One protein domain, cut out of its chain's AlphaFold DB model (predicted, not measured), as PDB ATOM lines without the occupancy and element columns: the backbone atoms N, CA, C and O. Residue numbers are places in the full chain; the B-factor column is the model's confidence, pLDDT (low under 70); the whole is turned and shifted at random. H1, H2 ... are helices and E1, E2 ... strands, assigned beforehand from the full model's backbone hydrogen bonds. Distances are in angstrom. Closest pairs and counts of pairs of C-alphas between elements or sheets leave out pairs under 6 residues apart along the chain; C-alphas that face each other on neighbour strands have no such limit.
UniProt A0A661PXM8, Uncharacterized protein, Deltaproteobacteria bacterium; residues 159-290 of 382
ATOM      1  N   ARG A 159     151.210 127.480 112.850       91.62
ATOM      2  CA  ARG A 159     151.209 128.525 111.838       91.62
ATOM      3  C   ARG A 159     150.506 129.766 112.356       91.62
ATOM      4  O   ARG A 159     149.368 129.689 112.818       91.62
ATOM      5  N   GLY A 160     151.203 130.893 112.289       92.56
ATOM      6  CA  GLY A 160     150.709 132.199 112.705       92.56
ATOM      7  C   GLY A 160     150.490 133.131 111.516       92.56
ATOM      8  O   GLY A 160     151.193 133.039 110.510       92.56
ATOM      9  N   ILE A 161     149.538 134.055 111.635       91.12
ATOM     10  CA  ILE A 161     149.364 135.177 110.699       91.12
ATOM     11  C   ILE A 161     149.258 136.496 111.452       91.12
ATOM     12  O   ILE A 161     148.628 136.545 112.503       91.12
ATOM     13  N   PHE A 162     149.811 137.575 110.898       89.69
ATOM     14  CA  PHE A 162     149.477 138.924 111.356       89.69
ATOM     15  C   PHE A 162     148.189 139.406 110.687       89.69
ATOM     16  O   PHE A 162     148.073 139.404 109.460       89.69
ATOM     17  N   PHE A 163     147.225 139.841 111.496       89.12
ATOM     18  CA  PHE A 163     146.047 140.545 111.003       89.12
ATOM     19  C   PHE A 163     146.421 142.002 110.666       89.12
ATOM     20  O   PHE A 163     147.208 142.613 111.400       89.12
ATOM     21  N   PRO A 164     145.885 142.596 109.584       86.94
ATOM     22  CA  PRO A 164     146.090 144.008 109.287       86.94
ATOM     23  C   PRO A 164     145.635 144.915 110.420       86.94
ATOM     24  O   PRO A 164     144.548 144.761 110.967       86.94
ATOM     25  N   SER A 165     146.458 145.908 110.716       87.94
ATOM     26  CA  SER A 165     146.137 146.996 111.622       87.94
ATOM     27  C   SER A 165     146.850 148.255 111.151       87.94
ATOM     28  O   SER A 165     147.773 148.203 110.328       87.94
ATOM     29  N   ARG A 166     146.490 149.406 111.719       87.06
ATOM     30  CA  ARG A 166     147.253 150.639 111.497       87.06
ATOM     31  C   ARG A 166     148.725 150.486 111.894       87.06
ATOM     32  O   ARG A 166     149.582 151.019 111.193       87.06
ATOM     33  N   ALA A 167     149.033 149.727 112.948       87.38
ATOM     34  CA  ALA A 167     150.409 149.477 113.368       87.38
ATOM     35  C   ALA A 167     151.195 148.619 112.358       87.38
ATOM     36  O   ALA A 167     152.313 148.996 112.011       87.38
ATOM     37  N   THR A 168     150.626 147.525 111.827       85.19
ATOM     38  CA  THR A 168     151.334 146.687 110.831       85.19
ATOM     39  C   THR A 168     151.522 147.397 109.488       85.19
ATOM     40  O   THR A 168     152.529 147.183 108.817       85.19
ATOM     41  N   ILE A 169     150.604 148.298 109.118       84.12
ATOM     42  CA  ILE A 169     150.722 149.145 107.918       84.12
ATOM     43  C   ILE A 169     151.773 150.251 108.109       84.12
ATOM     44  O   ILE A 169     152.564 150.505 107.202       84.12
ATOM     45  N   ARG A 170     151.789 150.916 109.272       83.94
ATOM     46  CA  ARG A 170     152.679 152.056 109.565       83.94
ATOM     47  C   ARG A 170     154.110 151.634 109.903       83.94
ATOM     48  O   ARG A 170     155.037 152.387 109.624       83.94
ATOM     49  N   TYR A 171     154.289 150.444 110.480       84.31
ATOM     50  CA  TYR A 171     155.578 149.929 110.949       84.31
ATOM     51  C   TYR A 171     155.879 148.517 110.403       84.31
ATOM     52  O   TYR A 171     156.018 147.554 111.173       84.31
ATOM     53  N   PRO A 172     156.017 148.358 109.072       82.69
ATOM     54  CA  PRO A 172     156.271 147.057 108.462       82.69
ATOM     55  C   PRO A 172     157.618 146.457 108.891       82.69
ATOM     56  O   PRO A 172     157.720 145.240 109.008       82.69
ATOM     57  N   GLN A 173     158.640 147.272 109.199       81.62
ATOM     58  CA  GLN A 173     159.925 146.759 109.697       81.62
ATOM     59  C   GLN A 173     159.774 146.078 111.067       81.62
ATOM     60  O   GLN A 173     160.346 145.014 111.287       81.62
ATOM     61  N   ILE A 174     158.965 146.658 111.963       81.94
ATOM     62  CA  ILE A 174     158.703 146.113 113.305       81.94
ATOM     63  C   ILE A 174     157.936 144.794 113.194       81.94
ATOM     64  O   ILE A 174     158.277 143.824 113.865       81.94
ATOM     65  N   THR A 175     156.947 144.733 112.297       83.12
ATOM     66  CA  THR A 175     156.170 143.507 112.056       83.12
ATOM     67  C   THR A 175     157.060 142.393 111.497       83.12
ATOM     68  O   THR A 175     157.017 141.274 111.998       83.12
ATOM     69  N   SER A 176     157.929 142.699 110.526       82.50
ATOM     70  CA  SER A 176     158.881 141.733 109.956       82.50
ATOM     71  C   SER A 176     159.898 141.220 110.980       82.50
ATOM     72  O   SER A 176     160.129 140.016 111.055       82.50
ATOM     73  N   GLN A 177     160.476 142.103 111.803       83.12
ATOM     74  CA  GLN A 177     161.409 141.706 112.864       83.12
ATOM     75  C   GLN A 177     160.718 140.820 113.912       83.12
ATOM     76  O   GLN A 177     161.263 139.794 114.313       83.12
ATOM     77  N   LEU A 178     159.485 141.163 114.300       84.12
ATOM     78  CA  LEU A 178     158.685 140.370 115.232       84.12
ATOM     79  C   LEU A 178     158.328 138.989 114.658       84.12
ATOM     80  O   LEU A 178     158.382 138.008 115.392       84.12
ATOM     81  N   MET A 179     158.016 138.879 113.359       86.25
ATOM     82  CA  MET A 179     157.824 137.576 112.702       86.25
ATOM     83  C   MET A 179     159.076 136.698 112.822       86.25
ATOM     84  O   MET A 179     158.962 135.538 113.209       86.25
ATOM     85  N   ILE A 180     160.261 137.256 112.546       83.62
ATOM     86  CA  ILE A 180     161.541 136.533 112.625       83.62
ATOM     87  C   ILE A 180     161.814 136.055 114.058       83.62
ATOM     88  O   ILE A 180     162.138 134.887 114.262       83.62
ATOM     89  N   GLU A 181     161.652 136.920 115.061       85.12
ATOM     90  CA  GLU A 181     161.901 136.549 116.460       85.12
ATOM     91  C   GLU A 181     160.887 135.518 116.986       85.12
ATOM     92  O   GLU A 181     161.273 134.597 117.709       85.12
ATOM     93  N   LEU A 182     159.616 135.596 116.570       87.81
ATOM     94  CA  LEU A 182     158.605 134.581 116.885       87.81
ATOM     95  C   LEU A 182     158.954 133.212 116.270       87.81
ATOM     96  O   LEU A 182     158.842 132.202 116.960       87.81
ATOM     97  N   GLU A 183     159.413 133.156 115.014       89.00
ATOM     98  CA  GLU A 183     159.850 131.900 114.373       89.00
ATOM     99  C   GLU A 183     161.142 131.317 114.963       89.00
ATOM    100  O   GLU A 183     161.392 130.116 114.835       89.00
ATOM    101  N   GLN A 184     161.993 132.149 115.568       85.94
ATOM    102  CA  GLN A 184     163.224 131.706 116.225       85.94
ATOM    103  C   GLN A 184     162.958 131.163 117.633       85.94
ATOM    104  O   GLN A 184     163.542 130.150 118.012       85.94
ATOM    105  N   GLN A 185     162.077 131.815 118.398       85.81
ATOM    106  CA  GLN A 185     161.862 131.506 119.817       85.81
ATOM    107  C   GLN A 185     160.690 130.549 120.086       85.81
ATOM    108  O   GLN A 185     160.651 129.921 121.143       85.81
ATOM    109  N   LEU A 186     159.735 130.418 119.157       88.06
ATOM    110  CA  LEU A 186     158.554 129.563 119.308       88.06
ATOM    111  C   LEU A 186     158.554 128.415 118.279       88.06
ATOM    112  O   LEU A 186     159.145 128.535 117.202       88.06
ATOM    113  N   PRO A 187     157.843 127.301 118.543       89.62
ATOM    114  CA  PRO A 187     157.567 126.268 117.546       89.62
ATOM    115  C   PRO A 187     156.479 126.747 116.566       89.62
ATOM    116  O   PRO A 187     155.393 126.175 116.470       89.62
ATOM    117  N   LEU A 188     156.780 127.827 115.844       91.88
ATOM    118  CA  LEU A 188     155.861 128.591 115.012       91.88
ATOM    119  C   LEU A 188     156.494 128.904 113.644       91.88
ATOM    120  O   LEU A 188     157.709 129.061 113.529       91.88
ATOM    121  N   THR A 189     155.647 129.024 112.626       90.00
ATOM    122  CA  THR A 189     155.969 129.496 111.276       90.00
ATOM    123  C   THR A 189     154.980 130.601 110.914       90.00
ATOM    124  O   THR A 189     153.766 130.408 110.996       90.00
ATOM    125  N   MET A 190     155.473 131.775 110.537       89.12
ATOM    126  CA  MET A 190     154.668 132.957 110.256       89.12
ATOM    127  C   MET A 190     154.387 133.056 108.758       89.12
ATOM    128  O   MET A 190     155.295 133.128 107.932       89.12
ATOM    129  N   LEU A 191     153.109 133.057 108.375       82.06
ATOM    130  CA  LEU A 191     152.747 133.069 106.961       82.06
ATOM    131  C   LEU A 191     152.834 134.474 106.372       82.06
ATOM    132  O   LEU A 191     152.415 135.464 106.974       82.06
ATOM    133  N   ALA A 192     153.358 134.528 105.152       65.00
ATOM    134  CA  ALA A 192     153.504 135.755 104.392       65.00
ATOM    135  C   ALA A 192     152.156 136.323 103.902       65.00
ATOM    136  O   ALA A 192     151.110 135.669 103.907       65.00
ATOM    137  N   VAL A 193     152.242 137.558 103.404       52.44
ATOM    138  CA  VAL A 193     151.161 138.491 103.031       52.44
ATOM    139  C   VAL A 193     150.037 137.906 102.150       52.44
ATOM    140  O   VAL A 193     148.938 138.446 102.148       52.44
ATOM    141  N   GLY A 194     150.246 136.794 101.439       50.12
ATOM    142  CA  GLY A 194     149.250 136.197 100.534       50.12
ATOM    143  C   GLY A 194     147.967 135.653 101.190       50.12
ATOM    144  O   GLY A 194     146.968 135.498 100.496       50.12
ATOM    145  N   TYR A 195     147.965 135.397 102.504       52.62
ATOM    146  CA  TYR A 195     146.763 134.997 103.266       52.62
ATOM    147  C   TYR A 195     146.128 136.143 104.065       52.62
ATOM    148  O   TYR A 195     145.198 135.920 104.841       52.62
ATOM    149  N   ILE A 196     146.627 137.369 103.893       59.56
ATOM    150  CA  ILE A 196     146.063 138.545 104.548       59.56
ATOM    151  C   ILE A 196     144.659 138.820 103.981       59.56
ATOM    152  O   ILE A 196     144.458 138.717 102.768       59.56
ATOM    153  N   PRO A 197     143.670 139.162 104.828       58.50
ATOM    154  CA  PRO A 197     142.333 139.508 104.359       58.50
ATOM    155  C   PRO A 197     142.355 140.687 103.352       58.50
ATOM    156  O   PRO A 197     143.276 141.505 103.370       58.50
ATOM    157  N   PRO A 198     141.355 140.819 102.459       59.25
ATOM    158  CA  PRO A 198     141.343 141.855 101.418       59.25
ATOM    159  C   PRO A 198     141.188 143.272 102.001       59.25
ATOM    160  O   PRO A 198     140.120 143.607 102.509       59.25
ATOM    161  N   ARG A 199     142.255 144.089 101.931       61.75
ATOM    162  CA  ARG A 199     142.367 145.428 102.557       61.75
ATOM    163  C   ARG A 199     141.068 146.240 102.504       61.75
ATOM    164  O   ARG A 199     140.609 146.601 101.426       61.75
ATOM    165  N   SER A 200     140.557 146.606 103.679       63.22
ATOM    166  CA  SER A 200     139.509 147.617 103.836       63.22
ATOM    167  C   SER A 200     139.996 148.749 104.739       63.22
ATOM    168  O   SER A 200     140.746 148.504 105.688       63.22
ATOM    169  N   ASP A 201     139.546 149.978 104.484       64.12
ATOM    170  CA  ASP A 201     139.952 151.157 105.268       64.12
ATOM    171  C   ASP A 201     139.567 151.054 106.749       64.12
ATOM    172  O   ASP A 201     140.217 151.643 107.612       64.12
ATOM    173  N   SER A 202     138.573 150.218 107.064       62.94
ATOM    174  CA  SER A 202     138.155 149.927 108.436       62.94
ATOM    175  C   SER A 202     139.272 149.345 109.319       62.94
ATOM    176  O   SER A 202     139.226 149.511 110.536       62.94
ATOM    177  N   TRP A 203     140.306 148.721 108.741       65.56
ATOM    178  CA  TRP A 203     141.422 148.124 109.497       65.56
ATOM    179  C   TRP A 203     142.509 149.127 109.891       65.56
ATOM    180  O   TRP A 203     143.475 148.770 110.563       65.56
ATOM    181  N   GLN A 204     142.357 150.405 109.534       72.44
ATOM    182  CA  GLN A 204     143.262 151.482 109.943       72.44
ATOM    183  C   GLN A 204     143.020 151.953 111.398       72.44
ATOM    184  O   GLN A 204     143.257 153.114 111.744       72.44
ATOM    185  N   THR A 205     142.592 151.044 112.278       81.00
ATOM    186  CA  THR A 205     142.423 151.284 113.717       81.00
ATOM    187  C   THR A 205     143.645 150.820 114.525       81.00
ATOM    188  O   THR A 205     144.390 149.931 114.104       81.00
ATOM    189  N   ASN A 206     143.839 151.443 115.691       79.56
ATOM    190  CA  ASN A 206     144.761 151.008 116.747       79.56
ATOM    191  C   ASN A 206     144.015 150.389 117.949       79.56
ATOM    192  O   ASN A 206     144.664 149.960 118.897       79.56
ATOM    193  N   ASP A 207     142.678 150.350 117.936       87.00
ATOM    194  CA  ASP A 207     141.888 149.760 119.018       87.00
ATOM    195  C   ASP A 207     141.874 148.225 118.940       87.00
ATOM    196  O   ASP A 207     141.458 147.638 117.935       87.00
ATOM    197  N   THR A 208     142.311 147.581 120.023       87.44
ATOM    198  CA  THR A 208     142.414 146.122 120.135       87.44
ATOM    199  C   THR A 208     141.043 145.450 120.036       87.44
ATOM    200  O   THR A 208     140.926 144.443 119.337       87.44
ATOM    201  N   ASP A 209     139.998 146.005 120.658       89.44
ATOM    202  CA  ASP A 209     138.671 145.375 120.666       89.44
ATOM    203  C   ASP A 209     138.006 145.449 119.284       89.44
ATOM    204  O   ASP A 209     137.460 144.454 118.796       89.44
ATOM    205  N   THR A 210     138.150 146.578 118.586       90.00
ATOM    206  CA  THR A 210     137.751 146.714 117.180       90.00
ATOM    207  C   THR A 210     138.506 145.724 116.283       90.00
ATOM    208  O   THR A 210     137.873 145.086 115.440       90.00
ATOM    209  N   LEU A 211     139.820 145.521 116.460       89.06
ATOM    210  CA  LEU A 211     140.564 144.518 115.678       89.06
ATOM    211  C   LEU A 211     140.115 143.078 115.978       89.06
ATOM    212  O   LEU A 211     140.040 142.268 115.054       89.06
ATOM    213  N   ILE A 212     139.767 142.753 117.228       90.44
ATOM    214  CA  ILE A 212     139.180 141.450 117.593       90.44
ATOM    215  C   ILE A 212     137.805 141.273 116.930       90.44
ATOM    216  O   ILE A 212     137.506 140.209 116.387       90.44
ATOM    217  N   ALA A 213     136.961 142.307 116.917       89.06
ATOM    218  CA  ALA A 213     135.677 142.268 116.217       89.06
ATOM    219  C   ALA A 213     135.856 142.106 114.693       89.06
ATOM    220  O   ALA A 213     135.124 141.347 114.053       89.06
ATOM    221  N   GLN A 214     136.855 142.767 114.104       88.38
ATOM    222  CA  GLN A 214     137.174 142.669 112.678       88.38
ATOM    223  C   GLN A 214     137.756 141.305 112.290       88.38
ATOM    224  O   GLN A 214     137.341 140.751 111.272       88.38
ATOM    225  N   SER A 215     138.647 140.720 113.097       88.69
ATOM    226  CA  SER A 215     139.188 139.378 112.849       88.69
ATOM    227  C   SER A 215     138.107 138.303 112.978       88.69
ATOM    228  O   SER A 215     138.017 137.426 112.119       88.69
ATOM    229  N   ARG A 216     137.202 138.429 113.963       89.38
ATOM    230  CA  ARG A 216     135.981 137.615 114.083       89.38
ATOM    231  C   ARG A 216     135.105 137.728 112.839       89.38
ATOM    232  O   ARG A 216     134.749 136.709 112.257       89.38
ATOM    233  N   ASN A 217     134.779 138.942 112.395       88.25
ATOM    234  CA  ASN A 217     133.934 139.154 111.214       88.25
ATOM    235  C   ASN A 217     134.586 138.635 109.923       88.25
ATOM    236  O   ASN A 217     133.904 138.029 109.095       88.25
ATOM    237  N   TRP A 218     135.904 138.786 109.777       86.50
ATOM    238  CA  TRP A 218     136.658 138.156 108.696       86.50
ATOM    239  C   TRP A 218     136.539 136.628 108.750       86.50
ATOM    240  O   TRP A 218     136.098 136.025 107.772       86.50
ATOM    241  N   LEU A 219     136.835 136.006 109.898       87.19
ATOM    242  CA  LEU A 219     136.727 134.555 110.087       87.19
ATOM    243  C   LEU A 219     135.308 134.027 109.863       87.19
ATOM    244  O   LEU A 219     135.163 132.935 109.317       87.19
ATOM    245  N   LYS A 220     134.252 134.790 110.187       86.94
ATOM    246  CA  LYS A 220     132.869 134.462 109.790       86.94
ATOM    247  C   LYS A 220     132.721 134.413 108.264       86.94
ATOM    248  O   LYS A 220     132.156 133.448 107.748       86.94
ATOM    249  N   GLY A 221     133.277 135.391 107.546       83.00
ATOM    250  CA  GLY A 221     133.128 135.563 106.096       83.00
ATOM    251  C   GLY A 221     133.980 134.662 105.184       83.00
ATOM    252  O   GLY A 221     133.555 134.396 104.062       83.00
ATOM    253  N   VAL A 222     135.155 134.164 105.602       82.94
ATOM    254  CA  VAL A 222     136.018 133.379 104.681       82.94
ATOM    255  C   VAL A 222     135.392 132.030 104.320       82.94
ATOM    256  O   VAL A 222     135.032 131.266 105.210       82.94
ATOM    257  N   LYS A 223     135.309 131.679 103.031       80.50
ATOM    258  CA  LYS A 223     134.744 130.385 102.591       80.50
ATOM    259  C   LYS A 223     135.501 129.169 103.153       80.50
ATOM    260  O   LYS A 223     134.871 128.218 103.598       80.50
ATOM    261  N   ASN A 224     136.831 129.228 103.148       77.94
ATOM    262  CA  ASN A 224     137.719 128.199 103.691       77.94
ATOM    263  C   ASN A 224     138.398 128.740 104.956       77.94
ATOM    264  O   ASN A 224     138.647 129.942 105.044       77.94
ATOM    265  N   LEU A 225     138.740 127.878 105.915       77.94
ATOM    266  CA  LEU A 225     139.538 128.310 107.067       77.94
ATOM    267  C   LEU A 225     140.941 128.764 106.635       77.94
ATOM    268  O   LEU A 225     141.499 128.193 105.691       77.94
ATOM    269  N   PRO A 226     141.544 129.749 107.327       80.69
ATOM    270  CA  PRO A 226     142.944 130.071 107.110       80.69
ATOM    271  C   PRO A 226     143.824 128.861 107.480       80.69
ATOM    272  O   PRO A 226     143.518 128.135 108.431       80.69
ATOM    273  N   PRO A 227     144.954 128.645 106.784       82.00
ATOM    274  CA  PRO A 227     145.905 127.584 107.109       82.00
ATOM    275  C   PRO A 227     146.786 127.967 108.316       82.00
ATOM    276  O   PRO A 227     147.996 127.772 108.290       82.00
ATOM    277  N   ALA A 228     146.199 128.563 109.351       89.56
ATOM    278  CA  ALA A 228     146.880 129.091 110.525       89.56
ATOM    279  C   ALA A 228     146.112 128.719 111.797       89.56
ATOM    280  O   ALA A 228     144.884 128.717 111.793       89.56
ATOM    281  N   GLN A 229     146.850 128.432 112.868       92.19
ATOM    282  CA  GLN A 229     146.327 128.157 114.207       92.19
ATOM    283  C   GLN A 229     146.160 129.436 115.030       92.19
ATOM    284  O   GLN A 229     145.275 129.507 115.876       92.19
ATOM    285  N   LEU A 230     147.015 130.438 114.798       93.69
ATOM    286  CA  LEU A 230     147.102 131.638 115.628       93.69
ATOM    287  C   LEU A 230     147.036 132.910 114.779       93.69
ATOM    288  O   LEU A 230     147.639 132.999 113.707       93.69
ATOM    289  N   ILE A 231     146.327 133.916 115.286       93.12
ATOM    290  CA  ILE A 231     146.200 135.240 114.671       93.12
ATOM    291  C   ILE A 231     146.821 136.266 115.610       93.12
ATOM    292  O   ILE A 231     146.399 136.411 116.752       93.12
ATOM    293  N   PHE A 232     147.809 136.995 115.115       93.12
ATOM    294  CA  PHE A 232     148.527 138.028 115.840       93.12
ATOM    295  C   PHE A 232     147.966 139.397 115.450       93.12
ATOM    296  O   PHE A 232     147.993 139.788 114.281       93.12
ATOM    297  N   LEU A 233     147.454 140.133 116.431       92.44
ATOM    298  CA  LEU A 233     147.089 141.539 116.304       92.44
ATOM    299  C   LEU A 233     148.237 142.381 116.861       92.44
ATOM    300  O   LEU A 233     148.698 142.110 117.967       92.44
ATOM    301  N   LEU A 234     148.663 143.410 116.131       90.44
ATOM    302  CA  LEU A 234     149.612 144.412 116.620       90.44
ATOM    303  C   LEU A 234     148.878 145.747 116.770       90.44
ATOM    304  O   LEU A 234     148.340 146.253 115.783       90.44
ATOM    305  N   THR A 235     148.871 146.334 117.964       90.62
ATOM    306  CA  THR A 235     148.308 147.669 118.229       90.62
ATOM    307  C   THR A 235     149.369 148.607 118.790       90.62
ATOM    308  O   THR A 235     150.211 148.203 119.584       90.62
ATOM    309  N   GLU A 236     149.363 149.865 118.347       89.06
ATOM    310  CA  GLU A 236     150.249 150.925 118.851       89.06
ATOM    311  C   GLU A 236     149.621 151.546 120.110       89.06
ATOM    312  O   GLU A 236     148.522 152.098 120.049       89.06
ATOM    313  N   ILE A 237     150.323 151.472 121.244       84.94
ATOM    314  CA  ILE A 237     149.928 152.126 122.496       84.94
ATOM    315  C   ILE A 237     150.528 153.543 122.510       84.94
ATOM    316  O   ILE A 237     151.750 153.673 122.385       84.94
ATOM    317  N   PRO A 238     149.730 154.606 122.729       81.00
ATOM    318  CA  PRO A 238     150.245 155.969 122.843       81.00
ATOM    319  C   PRO A 238     151.337 156.106 123.916       81.00
ATOM    320  O   PRO A 238     151.154 155.720 125.072       81.00
ATOM    321  N   SER A 239     152.483 156.681 123.550       79.81
ATOM    322  CA  SER A 239     153.574 156.984 124.479       79.81
ATOM    323  C   SER A 239     154.443 158.129 123.956       79.81
ATOM    324  O   SER A 239     154.657 158.254 122.753       79.81
ATOM    325  N   SER A 240     154.938 158.975 124.862       74.56
ATOM    326  CA  SER A 240     155.623 160.230 124.516       74.56
ATOM    327  C   SER A 240     157.102 160.071 124.145       74.56
ATOM    328  O   SER A 240     157.666 160.965 123.524       74.56
ATOM    329  N   PHE A 241     157.740 158.969 124.557       77.19
ATOM    330  CA  PHE A 241     159.203 158.785 124.473       77.19
ATOM    331  C   PHE A 241     159.635 157.475 123.798       77.19
ATOM    332  O   PHE A 241     160.783 157.344 123.384       77.19
ATOM    333  N   TYR A 242     158.730 156.501 123.694       78.56
ATOM    334  CA  TYR A 242     158.999 155.164 123.166       78.56
ATOM    335  C   TYR A 242     157.913 154.779 122.171       78.56
ATOM    336  O   TYR A 242     156.763 155.176 122.337       78.56
ATOM    337  N   LEU A 243     158.238 153.939 121.192       82.19
ATOM    338  CA  LEU A 243     157.206 153.244 120.429       82.19
ATOM    339  C   LEU A 243     156.765 152.034 121.255       82.19
ATOM    340  O   LEU A 243     157.557 151.123 121.497       82.19
ATOM    341  N   ARG A 244     155.522 152.042 121.741       83.69
ATOM    342  CA  ARG A 244     154.947 150.928 122.502       83.69
ATOM    343  C   ARG A 244     153.928 150.196 121.649       83.69
ATOM    344  O   ARG A 244     153.086 150.827 121.016       83.69
ATOM    345  N   PHE A 245     153.974 148.873 121.683       86.06
ATOM    346  CA  PHE A 245     153.000 148.027 121.009       86.06
ATOM    347  C   PHE A 245     152.448 146.970 121.956       86.06
ATOM    348  O   PHE A 245     153.152 146.506 122.852       86.06
ATOM    349  N   GLN A 246     151.208 146.562 121.723       88.06
ATOM    350  CA  GLN A 246     150.644 145.336 122.268       88.06
ATOM    351  C   GLN A 246     150.524 144.315 121.141       88.06
ATOM    352  O   GLN A 246     150.041 144.625 120.050       88.06
ATOM    353  N   VAL A 247     150.965 143.092 121.417       87.88
ATOM    354  CA  VAL A 247     150.709 141.920 120.587       87.88
ATOM    355  C   VAL A 247     149.632 141.105 121.279       87.88
ATOM    356  O   VAL A 247     149.850 140.606 122.381       87.88
ATOM    357  N   SER A 248     148.477 140.961 120.640       91.44
ATOM    358  CA  SER A 248     147.392 140.097 121.111       91.44
ATOM    359  C   SER A 248     147.294 138.875 120.209       91.44
ATOM    360  O   SER A 248     147.180 139.007 118.992       91.44
ATOM    361  N   ILE A 249     147.344 137.688 120.802       91.62
ATOM    362  CA  ILE A 249     147.266 136.404 120.108       91.62
ATOM    363  C   ILE A 249     145.844 135.878 120.260       91.62
ATOM    364  O   ILE A 249     145.363 135.699 121.382       91.62
ATOM    365  N   LEU A 250     145.182 135.615 119.138       91.94
ATOM    366  CA  LEU A 250     143.895 134.935 119.076       91.94
ATOM    367  C   LEU A 250     144.091 133.503 118.584       91.94
ATOM    368  O   LEU A 250     144.901 133.256 117.688       91.94
ATOM    369  N   ASP A 251     143.292 132.585 119.111       90.38
ATOM    370  CA  ASP A 251     143.078 131.285 118.480       90.38
ATOM    371  C   ASP A 251     142.281 131.472 117.172       90.38
ATOM    372  O   ASP A 251     141.241 132.132 117.154       90.38
ATOM    373  N   ALA A 252     142.766 130.901 116.068       89.25
ATOM    374  CA  ALA A 252     142.117 130.980 114.761       89.25
ATOM    375  C   ALA A 252     140.841 130.123 114.651       89.25
ATOM    376  O   ALA A 252     140.050 130.344 113.732       89.25
ATOM    377  N   GLN A 253     140.625 129.165 115.560       85.25
ATOM    378  CA  GLN A 253     139.403 128.365 115.618       85.25
ATOM    379  C   GLN A 253     138.240 129.160 116.204       85.25
ATOM    380  O   GLN A 253     137.209 129.298 115.548       85.25
ATOM    381  N   THR A 254     138.406 129.702 117.408       82.75
ATOM    382  CA  THR A 254     137.347 130.401 118.155       82.75
ATOM    383  C   THR A 254     137.372 131.923 118.003       82.75
ATOM    384  O   THR A 254     136.447 132.599 118.451       82.75
ATOM    385  N   ALA A 255     138.418 132.489 117.390       84.25
ATOM    386  CA  ALA A 255     138.647 133.934 117.291       84.25
ATOM    387  C   ALA A 255     138.683 134.653 118.659       84.25
ATOM    388  O   ALA A 255     138.363 135.845 118.765       84.25
ATOM    389  N   ASN A 256     139.046 133.925 119.719       86.56
ATOM    390  CA  ASN A 256     139.154 134.449 121.076       86.56
ATOM    391  C   ASN A 256     140.612 134.762 121.428       86.56
ATOM    392  O   ASN A 256     141.502 133.985 121.076       86.56
ATOM    393  N   PRO A 257     140.882 135.871 122.144       88.69
ATOM    394  CA  PRO A 257     142.222 136.173 122.623       88.69
ATOM    395  C   PRO A 257     142.659 135.129 123.651       88.69
ATOM    396  O   PRO A 257     141.992 134.952 124.671       88.69
ATOM    397  N   VAL A 258     143.792 134.479 123.392       86.62
ATOM    398  CA  VAL A 258     144.391 133.431 124.235       86.62
ATOM    399  C   VAL A 258     145.598 133.936 125.027       86.62
ATOM    400  O   VAL A 258     145.784 133.534 126.169       86.62
ATOM    401  N   ALA A 259     146.365 134.883 124.482       86.44
ATOM    402  CA  ALA A 259     147.489 135.519 125.168       86.44
ATOM    403  C   ALA A 259     147.724 136.944 124.656       86.44
ATOM    404  O   ALA A 259     147.246 137.320 123.585       86.44
ATOM    405  N   SER A 260     148.483 137.738 125.405       86.12
ATOM    406  CA  SER A 260     149.017 139.010 124.926       86.12
ATOM    407  C   SER A 260     150.323 139.360 125.634       86.12
ATOM    408  O   SER A 260     150.573 138.918 126.755       86.12
ATOM    409  N   PHE A 261     151.167 140.140 124.968       82.50
ATOM    410  CA  PHE A 261     152.388 140.708 125.537       82.50
ATOM    411  C   PHE A 261     152.641 142.101 124.956       82.50
ATOM    412  O   PHE A 261     152.070 142.473 123.931       82.50
ATOM    413  N   SER A 262     153.493 142.880 125.618       81.00
ATOM    414  CA  SER A 262     153.808 144.252 125.214       81.00
ATOM    415  C   SER A 262     155.260 144.376 124.776       81.00
ATOM    416  O   SER A 262     156.153 143.772 125.365       81.00
ATOM    417  N   ILE A 263     155.481 145.207 123.765       79.88
ATOM    418  CA  ILE A 263     156.778 145.510 123.167       79.88
ATOM    419  C   ILE A 263     157.065 146.995 123.394       79.88
ATOM    420  O   ILE A 263     156.181 147.838 123.221       79.88
ATOM    421  N   VAL A 264     158.303 147.331 123.752       76.12
ATOM    422  CA  VAL A 264     158.765 148.718 123.889       76.12
ATOM    423  C   VAL A 264     160.029 148.891 123.059       76.12
ATOM    424  O   VAL A 264     161.019 148.213 123.304       76.12
ATOM    425  N   ILE A 265     159.992 149.801 122.088       74.69
ATOM    426  CA  ILE A 265     161.093 150.080 121.163       74.69
ATOM    427  C   ILE A 265     161.564 151.517 121.378       74.69
ATOM    428  O   ILE A 265     160.766 152.459 121.419       74.69
ATOM    429  N   ASN A 266     162.880 151.690 121.500       73.31
ATOM    430  CA  ASN A 266     163.507 153.004 121.561       73.31
ATOM    431  C   ASN A 266     163.594 153.608 120.140       73.31
ATOM    432  O   ASN A 266     164.284 153.037 119.291       73.31
ATOM    433  N   PRO A 267     162.942 154.753 119.853       66.00
ATOM    434  CA  PRO A 267     162.983 155.371 118.526       66.00
ATOM    435  C   PRO A 267     164.374 155.900 118.135       66.00
ATOM    436  O   PRO A 267     164.615 156.126 116.954       66.00
ATOM    437  N   ALA A 268     165.307 156.060 119.081       66.38
ATOM    438  CA  ALA A 268     166.665 156.548 118.825       66.38
ATOM    439  C   ALA A 268     167.611 155.510 118.172       66.38
ATOM    440  O   ALA A 268     168.822 155.714 118.150       66.38
ATOM    441  N   GLY A 269     167.101 154.371 117.687       50.28
ATOM    442  CA  GLY A 269     167.893 153.349 116.981       50.28
ATOM    443  C   GLY A 269     168.832 152.514 117.865       50.28
ATOM    444  O   GLY A 269     169.458 151.573 117.378       50.28
ATOM    445  N   GLY A 270     168.907 152.809 119.167       47.81
ATOM    446  CA  GLY A 270     169.603 151.981 120.148       47.81
ATOM    447  C   GLY A 270     168.954 150.600 120.243       47.81
ATOM    448  O   GLY A 270     167.841 150.471 120.749       47.81
ATOM    449  N   ARG A 271     169.664 149.581 119.748       49.91
ATOM    450  CA  ARG A 271     169.248 148.172 119.712       49.91
ATOM    451  C   ARG A 271     168.984 147.666 121.138       49.91
ATOM    452  O   ARG A 271     169.922 147.339 121.858       49.91
ATOM    453  N   ALA A 272     167.721 147.635 121.553       45.75
ATOM    454  CA  ALA A 272     167.321 147.233 122.896       45.75
ATOM    455  C   ALA A 272     165.918 146.613 122.895       45.75
ATOM    456  O   ALA A 272     165.017 147.141 122.250       45.75
ATOM    457  N   VAL A 273     165.766 145.562 123.713       54.84
ATOM    458  CA  VAL A 273     164.561 144.742 123.934       54.84
ATOM    459  C   VAL A 273     164.275 143.737 122.807       54.84
ATOM    460  O   VAL A 273     163.939 144.113 121.688       54.84
ATOM    461  N   ASN A 274     164.377 142.441 123.140       57.47
ATOM    462  CA  ASN A 274     163.811 141.350 122.342       57.47
ATOM    463  C   ASN A 274     162.309 141.615 122.172       57.47
ATOM    464  O   ASN A 274     161.612 141.853 123.159       57.47
ATOM    465  N   LEU A 275     161.803 141.567 120.944       64.56
ATOM    466  CA  LEU A 275     160.394 141.827 120.656       64.56
ATOM    467  C   LEU A 275     159.491 140.708 121.194       64.56
ATOM    468  O   LEU A 275     158.309 140.935 121.437       64.56
ATOM    469  N   VAL A 276     160.048 139.515 121.408       63.34
ATOM    470  CA  VAL A 276     159.416 138.401 122.124       63.34
ATOM    471  C   VAL A 276     159.916 138.375 123.584       63.34
ATOM    472  O   VAL A 276     161.108 138.606 123.812       63.34
ATOM    473  N   PRO A 277     159.053 138.099 124.587       67.62
ATOM    474  CA  PRO A 277     159.461 138.044 125.993       67.62
ATOM    475  C   PRO A 277     160.632 137.074 126.247       67.62
ATOM    476  O   PRO A 277     160.621 135.972 125.704       67.62
ATOM    477  N   PRO A 278     161.600 137.415 127.124       58.22
ATOM    478  CA  PRO A 278     162.824 136.624 127.336       58.22
ATOM    479  C   PRO A 278     162.588 135.236 127.958       58.22
ATOM    480  O   PRO A 278     163.470 134.381 127.905       58.22
ATOM    481  N   HIS A 279     161.401 135.002 128.522       69.06
ATOM    482  CA  HIS A 279     160.936 133.693 128.976       69.06
ATOM    483  C   HIS A 279     159.676 133.304 128.187       69.06
ATOM    484  O   HIS A 279     158.557 133.448 128.690       69.06
ATOM    485  N   PRO A 280     159.818 132.855 126.925       71.25
ATOM    486  CA  PRO A 280     158.688 132.553 126.055       71.25
ATOM    487  C   PRO A 280     157.975 131.240 126.417       71.25
ATOM    488  O   PRO A 280     157.035 130.865 125.728       71.25
ATOM    489  N   GLN A 281     158.375 130.524 127.472       73.81
ATOM    490  CA  GLN A 281     157.860 129.200 127.843       73.81
ATOM    491  C   GLN A 281     156.317 129.106 127.902       73.81
ATOM    492  O   GLN A 281     155.789 128.155 127.320       73.81
ATOM    493  N   PRO A 282     155.562 130.073 128.472       74.25
ATOM    494  CA  PRO A 282     154.096 130.051 128.412       74.25
ATOM    495  C   PRO A 282     153.550 130.173 126.980       74.25
ATOM    496  O   PRO A 282     152.557 129.536 126.632       74.25
ATOM    497  N   LEU A 283     154.221 130.949 126.118       73.44
ATOM    498  CA  LEU A 283     153.883 131.057 124.697       73.44
ATOM    499  C   LEU A 283     154.248 129.770 123.944       73.44
ATOM    500  O   LEU A 283     153.468 129.321 123.112       73.44
ATOM    501  N   VAL A 284     155.381 129.132 124.254       78.75
ATOM    502  CA  VAL A 284     155.773 127.830 123.685       78.75
ATOM    503  C   VAL A 284     154.730 126.765 124.022       78.75
ATOM    504  O   VAL A 284     154.283 126.058 123.121       78.75
ATOM    505  N   GLN A 285     154.295 126.684 125.283       80.88
ATOM    506  CA  GLN A 285     153.231 125.771 125.709       80.88
ATOM    507  C   GLN A 285     151.924 126.051 124.959       80.88
ATOM    508  O   GLN A 285     151.385 125.134 124.349       80.88
ATOM    509  N   LEU A 286     151.469 127.309 124.912       83.50
ATOM    510  CA  LEU A 286     150.281 127.735 124.157       83.50
ATOM    511  C   LEU A 286     150.337 127.336 122.669       83.50
ATOM    512  O   LEU A 286     149.353 126.856 122.100       83.50
ATOM    513  N   VAL A 287     151.489 127.535 122.022       85.94
ATOM    514  CA  VAL A 287     151.684 127.149 120.621       85.94
ATOM    515  C   VAL A 287     151.625 125.623 120.472       85.94
ATOM    516  O   VAL A 287     150.974 125.135 119.553       85.94
ATOM    517  N   LEU A 288     152.241 124.852 121.370       85.62
ATOM    518  CA  LEU A 288     152.237 123.386 121.292       85.62
ATOM    519  C   LEU A 288     150.869 122.757 121.601       85.62
ATOM    520  O   LEU A 288     150.506 121.777 120.948       85.62
ATOM    521  N   THR A 289     150.093 123.317 122.536       84.31
ATOM    522  CA  THR A 289     148.737 122.838 122.869       84.31
ATOM    523  C   THR A 289     147.697 123.183 121.804       84.31
ATOM    524  O   THR A 289     146.667 122.514 121.720       84.31
ATOM    525  N   SER A 290     147.962 124.175 120.948       84.94
ATOM    526  CA  SER A 290     147.103 124.484 119.800       84.94
ATOM    527  C   SER A 290     147.037 123.274 118.843       84.94
ATOM    528  O   SER A 290     148.097 122.739 118.489       84.94
TER     529      SER A 290
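AT A GLANCE: This is residues 159 to 290 of the 382 residues of an uncharacterized protein of Deltaproteobacteria bacterium (UniProt A0A661PXM8). A strongly twisted sheet of five strands, curled like part of a barrel, makes the core, with H2 and H4 packed on its hollow face and H3 over E3 and E4 on the other. The 132 printed residues follow the order E1 H1 H2 E2 H3 E3 E4 E5 H4, class mixed. The mixed sheet runs E2 E1 E3 E4 E5; the whole is compact, with a radius of gyration of the C-alphas of 14.2 A and spans of 45 by 34 by 24 A.

HOW THE PARTS SIT: E3, residues 230 to 237, E4, 243 to 251, and E5, 257 to 265, form a meander, each strand the antiparallel neighbour of the one before, in two hairpins: N 233 and O 248 are 2.8 A apart, N 247 and O 261 2.8 A. E1, residues 159 to 162, is parallel to E3 (N 232 and O 161, 2.8 A) and to edge strand E2, 188 to 190 (N 160 and O 189, 2.9 A). E1, H1, 166 to 170, H2, 172 to 185, and E2 form a strand-helix-strand unit, parallel neighbours joined through helices, with a right-handed crossover. E2, H3, 208 to 221, and E3 form a split one, E1 between the strands, also right-handed. H1 is only just at the sheet's level, its height 3.8 A; C-alphas 167 and 235 are its closest to E3, 5.6 A. H2 is on the sheet, C-alphas 183 and 189 its closest to E2, 5.5 A. H3, height 10.6 A, is slantwise to the strands, at 37 degrees to E4 on the local plane; its closest C-alphas to E3 are 208 and 235, 6.4 A. H4, 281 to 289, is over none of the strands, only just, at height 9.0 A, and near H2. Every O i to N i+4 pair in H1, H2, H3 and H4 is within hydrogen-bond range.

IN THESE COORDINATES: E1 begins at C-alpha 159 (151.209, 128.525, 111.838) and H4 ends at C-alpha 289 (148.737, 122.838, 122.869). E4 is 26.2 A long, E5 23.5 A, E3 21.8 A, H2 20.1 A and H3 19.9 A.

THE WHOLE: The C-alphas farthest apart, Lys 223 and Gly 270, are 44.6 A apart. The printed part has no cut; the links E2 to H3 and E5 to H4 are long, and residues 192 to 203 and 267 to 279 have pLDDT under 70.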